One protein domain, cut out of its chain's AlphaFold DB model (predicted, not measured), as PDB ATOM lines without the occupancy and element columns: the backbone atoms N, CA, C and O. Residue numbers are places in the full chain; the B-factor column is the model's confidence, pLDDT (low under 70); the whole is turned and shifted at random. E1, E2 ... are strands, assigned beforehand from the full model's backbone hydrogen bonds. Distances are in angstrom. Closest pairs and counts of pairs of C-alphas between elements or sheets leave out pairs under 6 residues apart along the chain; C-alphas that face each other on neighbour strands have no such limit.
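What this domain is: This is residues 636 to 695 of the 852 residues of the protein "VWFD domain-containing protein" of Fistulifera solaris (UniProt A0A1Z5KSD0). With little regular structure, this is a flat, loose chain: a strand hairpin, E1 and E2, forms one lobe, and the coiled loops of residues 670 to 695, with short E3, form the other. The 60 printed residues hold three named strands, in order E1, E2, E3, with only 17 residues in them; the class is all strand. The radius of gyration of the C-alphas is 13.1 A, and the spans are 36 by 27 by 14 A.

Where its parts are: Pass residues 636 to 649, with no named element, and find C-alpha 650 at (248.129, 104.546, 242.903), where E1, residues 650 to 656, begins its 19.1 A. E2, residues 662 to 668, runs 19.4 A; E3, residues 688 to 690, ends at (266.625, 107.921, 244.683) after 7.0 A.

How they stand to each other: E1 and E2 form an antiparallel hairpin at 150 degrees; look for N 651 and O 667, 2.8 A apart, within hydrogen-bond range. E3 pairs with no named strand and is apart from E1 and E2.

The domain as a whole: C-alphas 659 and 687, the farthest apart, stand 39.7 A from each other. The printed part has no cut; the link E2 to E3 is long, 19 residues. Residues 646 to 648 and 657 to 661 have pLDDT under 70.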
ATOM      1  N   SER A 636     239.223 111.360 246.275       80.88
ATOM      2  CA  SER A 636     239.271 110.935 247.677       80.88
ATOM      3  C   SER A 636     239.129 109.424 247.833       80.88
ATOM      4  O   SER A 636     238.153 108.829 247.376       80.88
ATOM      5  N   CYS A 637     240.086 108.823 248.540       82.19
ATOM      6  CA  CYS A 637     240.151 107.386 248.786       82.19
ATOM      7  C   CYS A 637     239.634 106.963 250.169       82.19
ATOM      8  O   CYS A 637     239.769 105.801 250.551       82.19
ATOM      9  N   ALA A 638     239.002 107.884 250.906       81.50
ATOM     10  CA  ALA A 638     238.504 107.646 252.260       81.50
ATOM     11  C   ALA A 638     237.417 106.553 252.336       81.50
ATOM     12  O   ALA A 638     237.259 105.911 253.372       81.50
ATOM     13  N   TYR A 639     236.678 106.343 251.241       80.69
ATOM     14  CA  TYR A 639     235.549 105.406 251.172       80.69
ATOM     15  C   TYR A 639     235.728 104.288 250.133       80.69
ATOM     16  O   TYR A 639     235.041 103.272 250.203       80.69
ATOM     17  N   VAL A 640     236.641 104.459 249.170       80.25
ATOM     18  CA  VAL A 640     236.944 103.478 248.118       80.25
ATOM     19  C   VAL A 640     238.435 103.539 247.798       80.25
ATOM     20  O   VAL A 640     238.990 104.623 247.647       80.25
ATOM     21  N   GLY A 641     239.088 102.384 247.658       82.75
ATOM     22  CA  GLY A 641     240.508 102.317 247.308       82.75
ATOM     23  C   GLY A 641     240.842 102.864 245.913       82.75
ATOM     24  O   GLY A 641     239.984 103.016 245.040       82.75
ATOM     25  N   CYS A 642     242.128 103.129 245.690       87.38
ATOM     26  CA  CYS A 642     242.636 103.647 244.422       87.38
ATOM     27  C   CYS A 642     242.612 102.602 243.307       87.38
ATOM     28  O   CYS A 642     242.965 101.441 243.534       87.38
ATOM     29  N   CYS A 643     242.259 103.021 242.090       86.38
ATOM     30  CA  CYS A 643     242.340 102.170 240.908       86.38
ATOM     31  C   CYS A 643     243.796 101.761 240.641       86.38
ATOM     32  O   CYS A 643     244.688 102.607 240.627       86.38
ATOM     33  N   GLN A 644     244.032 100.463 240.432       82.62
ATOM     34  CA  GLN A 644     245.369  99.909 240.166       82.62
ATOM     35  C   GLN A 644     245.639  99.691 238.671       82.62
ATOM     36  O   GLN A 644     246.788  99.537 238.273       82.62
ATOM     37  N   ASP A 645     244.598  99.740 237.835       77.50
ATOM     38  CA  ASP A 645     244.647  99.405 236.403       77.50
ATOM     39  C   ASP A 645     245.203 100.550 235.520       77.50
ATOM     40  O   ASP A 645     245.036 100.553 234.299       77.50
ATOM     41  N   GLY A 646     245.818 101.566 236.135       66.56
ATOM     42  CA  GLY A 646     246.360 102.750 235.465       66.56
ATOM     43  C   GLY A 646     247.823 102.597 235.017       66.56
ATOM     44  O   GLY A 646     248.510 101.657 235.411       66.56
ATOM     45  N   PRO A 647     248.360 103.560 234.240       62.59
ATOM     46  CA  PRO A 647     249.756 103.547 233.778       62.59
ATOM     47  C   PRO A 647     250.791 103.756 234.900       62.59
ATOM     48  O   PRO A 647     251.992 103.666 234.653       62.59
ATOM     49  N   LYS A 648     250.341 104.069 236.121       69.81
ATOM     50  CA  LYS A 648     251.142 104.150 237.345       69.81
ATOM     51  C   LYS A 648     250.333 103.527 238.491       69.81
ATOM     52  O   LYS A 648     249.128 103.784 238.552       69.81
ATOM     53  N   PRO A 649     250.954 102.772 239.415       78.12
ATOM     54  CA  PRO A 649     250.271 102.307 240.618       78.12
ATOM     55  C   PRO A 649     249.875 103.502 241.495       78.12
ATOM     56  O   PRO A 649     250.678 104.417 241.702       78.12
ATOM     57  N   LEU A 650     248.652 103.492 242.029       84.00
ATOM     58  CA  LEU A 650     248.129 104.546 242.903       84.00
ATOM     59  C   LEU A 650     248.019 104.051 244.349       84.00
ATOM     60  O   LEU A 650     247.495 102.965 244.606       84.00
ATOM     61  N   LYS A 651     248.448 104.874 245.307       87.12
ATOM     62  CA  LYS A 651     248.324 104.627 246.750       87.12
ATOM     63  C   LYS A 651     247.392 105.667 247.368       87.12
ATOM     64  O   LYS A 651     247.407 106.832 246.980       87.12
ATOM     65  N   CYS A 652     246.589 105.240 248.338       84.62
ATOM     66  CA  CYS A 652     245.790 106.154 249.145       84.62
ATOM     67  C   CYS A 652     246.708 106.859 250.151       84.62
ATOM     68  O   CYS A 652     247.363 106.191 250.954       84.62
ATOM     69  N   VAL A 653     246.786 108.186 250.075       82.50
ATOM     70  CA  VAL A 653     247.629 109.018 250.939       82.50
ATOM     71  C   VAL A 653     246.727 109.867 251.822       82.50
ATOM     72  O   VAL A 653     245.940 110.665 251.309       82.50
ATOM     73  N   SER A 654     246.851 109.697 253.137       82.12
ATOM     74  CA  SER A 654     246.166 110.519 254.136       82.12
ATOM     75  C   SER A 654     246.982 111.765 254.467       82.12
ATOM     76  O   SER A 654     248.200 111.687 254.611       82.12
ATOM     77  N   PHE A 655     246.310 112.902 254.608       75.44
ATOM     78  CA  PHE A 655     246.906 114.188 254.955       75.44
ATOM     79  C   PHE A 655     245.891 115.049 255.712       75.44
ATOM     80  O   PHE A 655     244.690 114.780 255.681       75.44
ATOM     81  N   THR A 656     246.369 116.085 256.392       74.44
ATOM     82  CA  THR A 656     245.503 117.108 256.985       74.44
ATOM     83  C   THR A 656     245.408 118.274 256.011       74.44
ATOM     84  O   THR A 656     246.439 118.753 255.538       74.44
ATOM     85  N   ASP A 657     244.196 118.709 255.674       61.62
ATOM     86  CA  ASP A 657     244.001 119.862 254.794       61.62
ATOM     87  C   ASP A 657     244.267 121.206 255.503       61.62
ATOM     88  O   ASP A 657     244.541 121.273 256.706       61.62
ATOM     89  N   SER A 658     244.181 122.306 254.750       50.28
ATOM     90  CA  SER A 658     244.384 123.668 255.265       50.28
ATOM     91  C   SER A 658     243.339 124.121 256.295       50.28
ATOM     92  O   SER A 658     243.509 125.182 256.895       50.28
ATOM     93  N   GLN A 659     242.277 123.341 256.513       56.91
ATOM     94  CA  GLN A 659     241.220 123.595 257.491       56.91
ATOM     95  C   GLN A 659     241.338 122.687 258.729       56.91
ATOM     96  O   GLN A 659     240.553 122.825 259.666       56.91
ATOM     97  N   GLY A 660     242.338 121.799 258.773       59.41
ATOM     98  CA  GLY A 660     242.587 120.899 259.899       59.41
ATOM     99  C   GLY A 660     241.858 119.556 259.815       59.41
ATOM    100  O   GLY A 660     241.928 118.780 260.769       59.41
ATOM    101  N   PHE A 661     241.179 119.242 258.706       58.12
ATOM    102  CA  PHE A 661     240.474 117.968 258.563       58.12
ATOM    103  C   PHE A 661     241.399 116.868 258.041       58.12
ATOM    104  O   PHE A 661     242.135 117.048 257.069       58.12
ATOM    105  N   ALA A 662     241.330 115.695 258.674       71.94
ATOM    106  CA  ALA A 662     241.976 114.490 258.176       71.94
ATOM    107  C   ALA A 662     241.246 114.000 256.916       71.94
ATOM    108  O   ALA A 662     240.098 113.556 256.975       71.94
ATOM    109  N   THR A 663     241.928 114.076 255.780       76.25
ATOM    110  CA  THR A 663     241.435 113.688 254.458       76.25
ATOM    111  C   THR A 663     242.380 112.664 253.824       76.25
ATOM    112  O   THR A 663     243.461 112.375 254.341       76.25
ATOM    113  N   SER A 664     241.970 112.049 252.717       81.38
ATOM    114  CA  SER A 664     242.834 111.144 251.955       81.38
ATOM    115  C   SER A 664     242.498 111.158 250.469       81.38
ATOM    116  O   SER A 664     241.325 111.231 250.095       81.38
ATOM    117  N   GLN A 665     243.528 111.077 249.622       86.38
ATOM    118  CA  GLN A 665     243.405 111.071 248.161       86.38
ATOM    119  C   GLN A 665     244.354 110.066 247.505       86.38
ATOM    120  O   GLN A 665     245.414 109.747 248.049       86.38
ATOM    121  N   CYS A 666     243.993 109.584 246.319       81.88
ATOM    122  CA  CYS A 666     244.871 108.736 245.520       81.88
ATOM    123  C   CYS A 666     245.994 109.540 244.875       81.88
ATOM    124  O   CYS A 666     245.738 110.511 244.169       81.88
ATOM    125  N   GLN A 667     247.232 109.102 245.074       84.44
ATOM    126  CA  GLN A 667     248.427 109.693 244.471       84.44
ATOM    127  C   GLN A 667     249.293 108.585 243.861       84.44
ATOM    128  O   GLN A 667     249.180 107.421 244.262       84.44
ATOM    129  N   ALA A 668     250.166 108.920 242.910       79.31
ATOM    130  CA  ALA A 668     251.152 107.975 242.392       79.31
ATOM    131  C   ALA A 668     251.999 107.366 243.527       79.31
ATOM    132  O   ALA A 668     252.664 108.073 244.281       79.31
ATOM    133  N   ALA A 669     252.016 106.034 243.620       77.62
ATOM    134  CA  ALA A 669     252.763 105.283 244.635       77.62
ATOM    135  C   ALA A 669     254.293 105.335 244.437       77.62
ATOM    136  O   ALA A 669     255.045 104.738 245.205       77.62
ATOM    137  N   CYS A 670     254.746 106.006 243.381       78.00
ATOM    138  CA  CYS A 670     256.132 106.124 242.976       78.00
ATOM    139  C   CYS A 670     256.393 107.502 242.345       78.00
ATOM    140  O   CYS A 670     255.471 108.188 241.896       78.00
ATOM    141  N   ALA A 671     257.656 107.905 242.320       77.88
ATOM    142  CA  ALA A 671     258.131 109.163 241.764       77.88
ATOM    143  C   ALA A 671     258.529 109.010 240.287       77.88
ATOM    144  O   ALA A 671     259.170 108.029 239.902       77.88
ATOM    145  N   SER A 672     258.172 109.983 239.444       77.62
ATOM    146  CA  SER A 672     258.612 110.014 238.043       77.62
ATOM    147  C   SER A 672     260.113 110.297 237.920       77.62
ATOM    148  O   SER A 672     260.748 110.762 238.864       77.62
ATOM    149  N   ASN A 673     260.688 110.069 236.738       79.94
ATOM    150  CA  ASN A 673     262.091 110.391 236.461       79.94
ATOM    151  C   ASN A 673     262.323 111.896 236.704       79.94
ATOM    152  O   ASN A 673     261.520 112.718 236.262       79.94
ATOM    153  N   TRP A 674     263.375 112.238 237.454       73.38
ATOM    154  CA  TRP A 674     263.660 113.579 238.001       73.38
ATOM    155  C   TRP A 674     262.634 114.150 239.000       73.38
ATOM    156  O   TRP A 674     262.799 115.275 239.464       73.38
ATOM    157  N   GLY A 675     261.614 113.382 239.387       72.75
ATOM    158  CA  GLY A 675     260.692 113.721 240.471       72.75
ATOM    159  C   GLY A 675     261.297 113.496 241.860       72.75
ATOM    160  O   GLY A 675     262.279 112.761 242.014       72.75
ATOM    161  N   GLN A 676     260.691 114.123 242.872       78.81
ATOM    162  CA  GLN A 676     261.056 113.928 244.276       78.81
ATOM    163  C   GLN A 676     260.709 112.514 244.750       78.81
ATOM    164  O   GLN A 676     259.634 112.008 244.441       78.81
ATOM    165  N   CYS A 677     261.604 111.894 245.514       80.81
ATOM    166  CA  CYS A 677     261.471 110.534 246.028       80.81
ATOM    167  C   CYS A 677     261.920 110.433 247.487       80.81
ATOM    168  O   CYS A 677     262.723 111.232 247.975       80.81
ATOM    169  N   SER A 678     261.419 109.413 248.176       81.12
ATOM    170  CA  SER A 678     261.698 109.143 249.587       81.12
ATOM    171  C   SER A 678     261.749 107.632 249.847       81.12
ATOM    172  O   SER A 678     261.590 106.831 248.924       81.12
ATOM    173  N   ALA A 679     261.948 107.224 251.103       75.00
ATOM    174  CA  ALA A 679     261.825 105.819 251.496       75.00
ATOM    175  C   ALA A 679     260.409 105.256 251.241       75.00
ATOM    176  O   ALA A 679     260.270 104.089 250.881       75.00
ATOM    177  N   ASP A 680     259.375 106.096 251.370       71.88
ATOM    178  CA  ASP A 680     257.964 105.724 251.204       71.88
ATOM    179  C   ASP A 680     257.424 105.927 249.775       71.88
ATOM    180  O   ASP A 680     256.325 105.458 249.463       71.88
ATOM    181  N   GLN A 681     258.187 106.610 248.913       78.12
ATOM    182  CA  GLN A 681     257.867 106.866 247.506       78.12
ATOM    183  C   GLN A 681     259.103 106.600 246.616       78.12
ATOM    184  O   GLN A 681     259.871 107.525 246.321       78.12
ATOM    185  N   PRO A 682     259.326 105.341 246.188       81.50
ATOM    186  CA  PRO A 682     260.448 104.964 245.326       81.50
ATOM    187  C   PRO A 682     260.257 105.457 243.884       81.50
ATOM    188  O   PRO A 682     259.171 105.878 243.493       81.50
ATOM    189  N   CYS A 683     261.296 105.373 243.052       83.44
ATOM    190  CA  CYS A 683     261.201 105.719 241.631       83.44
ATOM    191  C   CYS A 683     260.313 104.726 240.861       83.44
ATOM    192  O   CYS A 683     260.417 103.519 241.065       83.44
ATOM    193  N   CYS A 684     259.460 105.223 239.959       78.50
ATOM    194  CA  CYS A 684     258.594 104.386 239.116       78.50
ATOM    195  C   CYS A 684     259.382 103.550 238.093       78.50
ATOM    196  O   CYS A 684     258.897 102.523 237.625       78.50
ATOM    197  N   ASP A 685     260.569 104.022 237.716       77.69
ATOM    198  CA  ASP A 685     261.443 103.429 236.710       77.69
ATOM    199  C   ASP A 685     262.604 102.696 237.400       77.69
ATOM    200  O   ASP A 685     263.368 103.298 238.157       77.69
ATOM    201  N   SER A 686     262.756 101.400 237.122       76.38
ATOM    202  CA  SER A 686     263.811 100.551 237.694       76.38
ATOM    203  C   SER A 686     265.222 100.895 237.199       76.38
ATOM    204  O   SER A 686     266.208 100.447 237.788       76.38
ATOM    205  N   THR A 687     265.340 101.713 236.147       74.69
ATOM    206  CA  THR A 687     266.615 102.285 235.693       74.69
ATOM    207  C   THR A 687     267.041 103.509 236.507       74.69
ATOM    208  O   THR A 687     268.167 103.977 236.343       74.69
ATOM    209  N   HIS A 688     266.184 104.024 237.396       82.88
ATOM    210  CA  HIS A 688     266.448 105.184 238.245       82.88
ATOM    211  C   HIS A 688     266.520 104.792 239.731       82.88
ATOM    212  O   HIS A 688     265.938 103.812 240.187       82.88
ATOM    213  N   THR A 689     267.268 105.570 240.510       84.56
ATOM    214  CA  THR A 689     267.461 105.391 241.956       84.56
ATOM    215  C   THR A 689     267.305 106.728 242.669       84.56
ATOM    216  O   THR A 689     267.619 107.779 242.105       84.56
ATOM    217  N   CYS A 690     266.817 106.702 243.909       79.62
ATOM    218  CA  CYS A 690     266.625 107.921 244.683       79.62
ATOM    219  C   CYS A 690     267.977 108.449 245.187       79.62
ATOM    220  O   CYS A 690     268.611 107.831 246.041       79.62
ATOM    221  N   GLN A 691     268.439 109.574 244.639       81.12
ATOM    222  CA  GLN A 691     269.758 110.152 244.907       81.12
ATOM    223  C   GLN A 691     269.622 111.625 245.298       81.12
ATOM    224  O   GLN A 691     269.397 112.490 244.447       81.12
ATOM    225  N   GLY A 692     269.773 111.912 246.594       78.38
ATOM    226  CA  GLY A 692     269.553 113.255 247.143       78.38
ATOM    227  C   GLY A 692     268.088 113.693 247.044       78.38
ATOM    228  O   GLY A 692     267.820 114.817 246.641       78.38
ATOM    229  N   GLY A 693     267.151 112.779 247.322       82.06
ATOM    230  CA  GLY A 693     265.708 113.046 247.273       82.06
ATOM    231  C   GLY A 693     265.111 113.174 245.866       82.06
ATOM    232  O   GLY A 693     263.952 113.553 245.749       82.06
ATOM    233  N   ILE A 694     265.868 112.872 244.803       79.38
ATOM    234  CA  ILE A 694     265.414 112.956 243.403       79.38
ATOM    235  C   ILE A 694     265.698 111.641 242.667       79.38
ATOM    236  O   ILE A 694     266.768 111.050 242.830       79.38
ATOM    237  N   CYS A 695     264.765 111.193 241.825       80.44
ATOM    238  CA  CYS A 695     264.944 110.023 240.967       80.44
ATOM    239  C   CYS A 695     265.916 110.302 239.820       80.44
ATOM    240  O   CYS A 695     265.537 110.885 238.805       80.44
TER     241      CYS A 695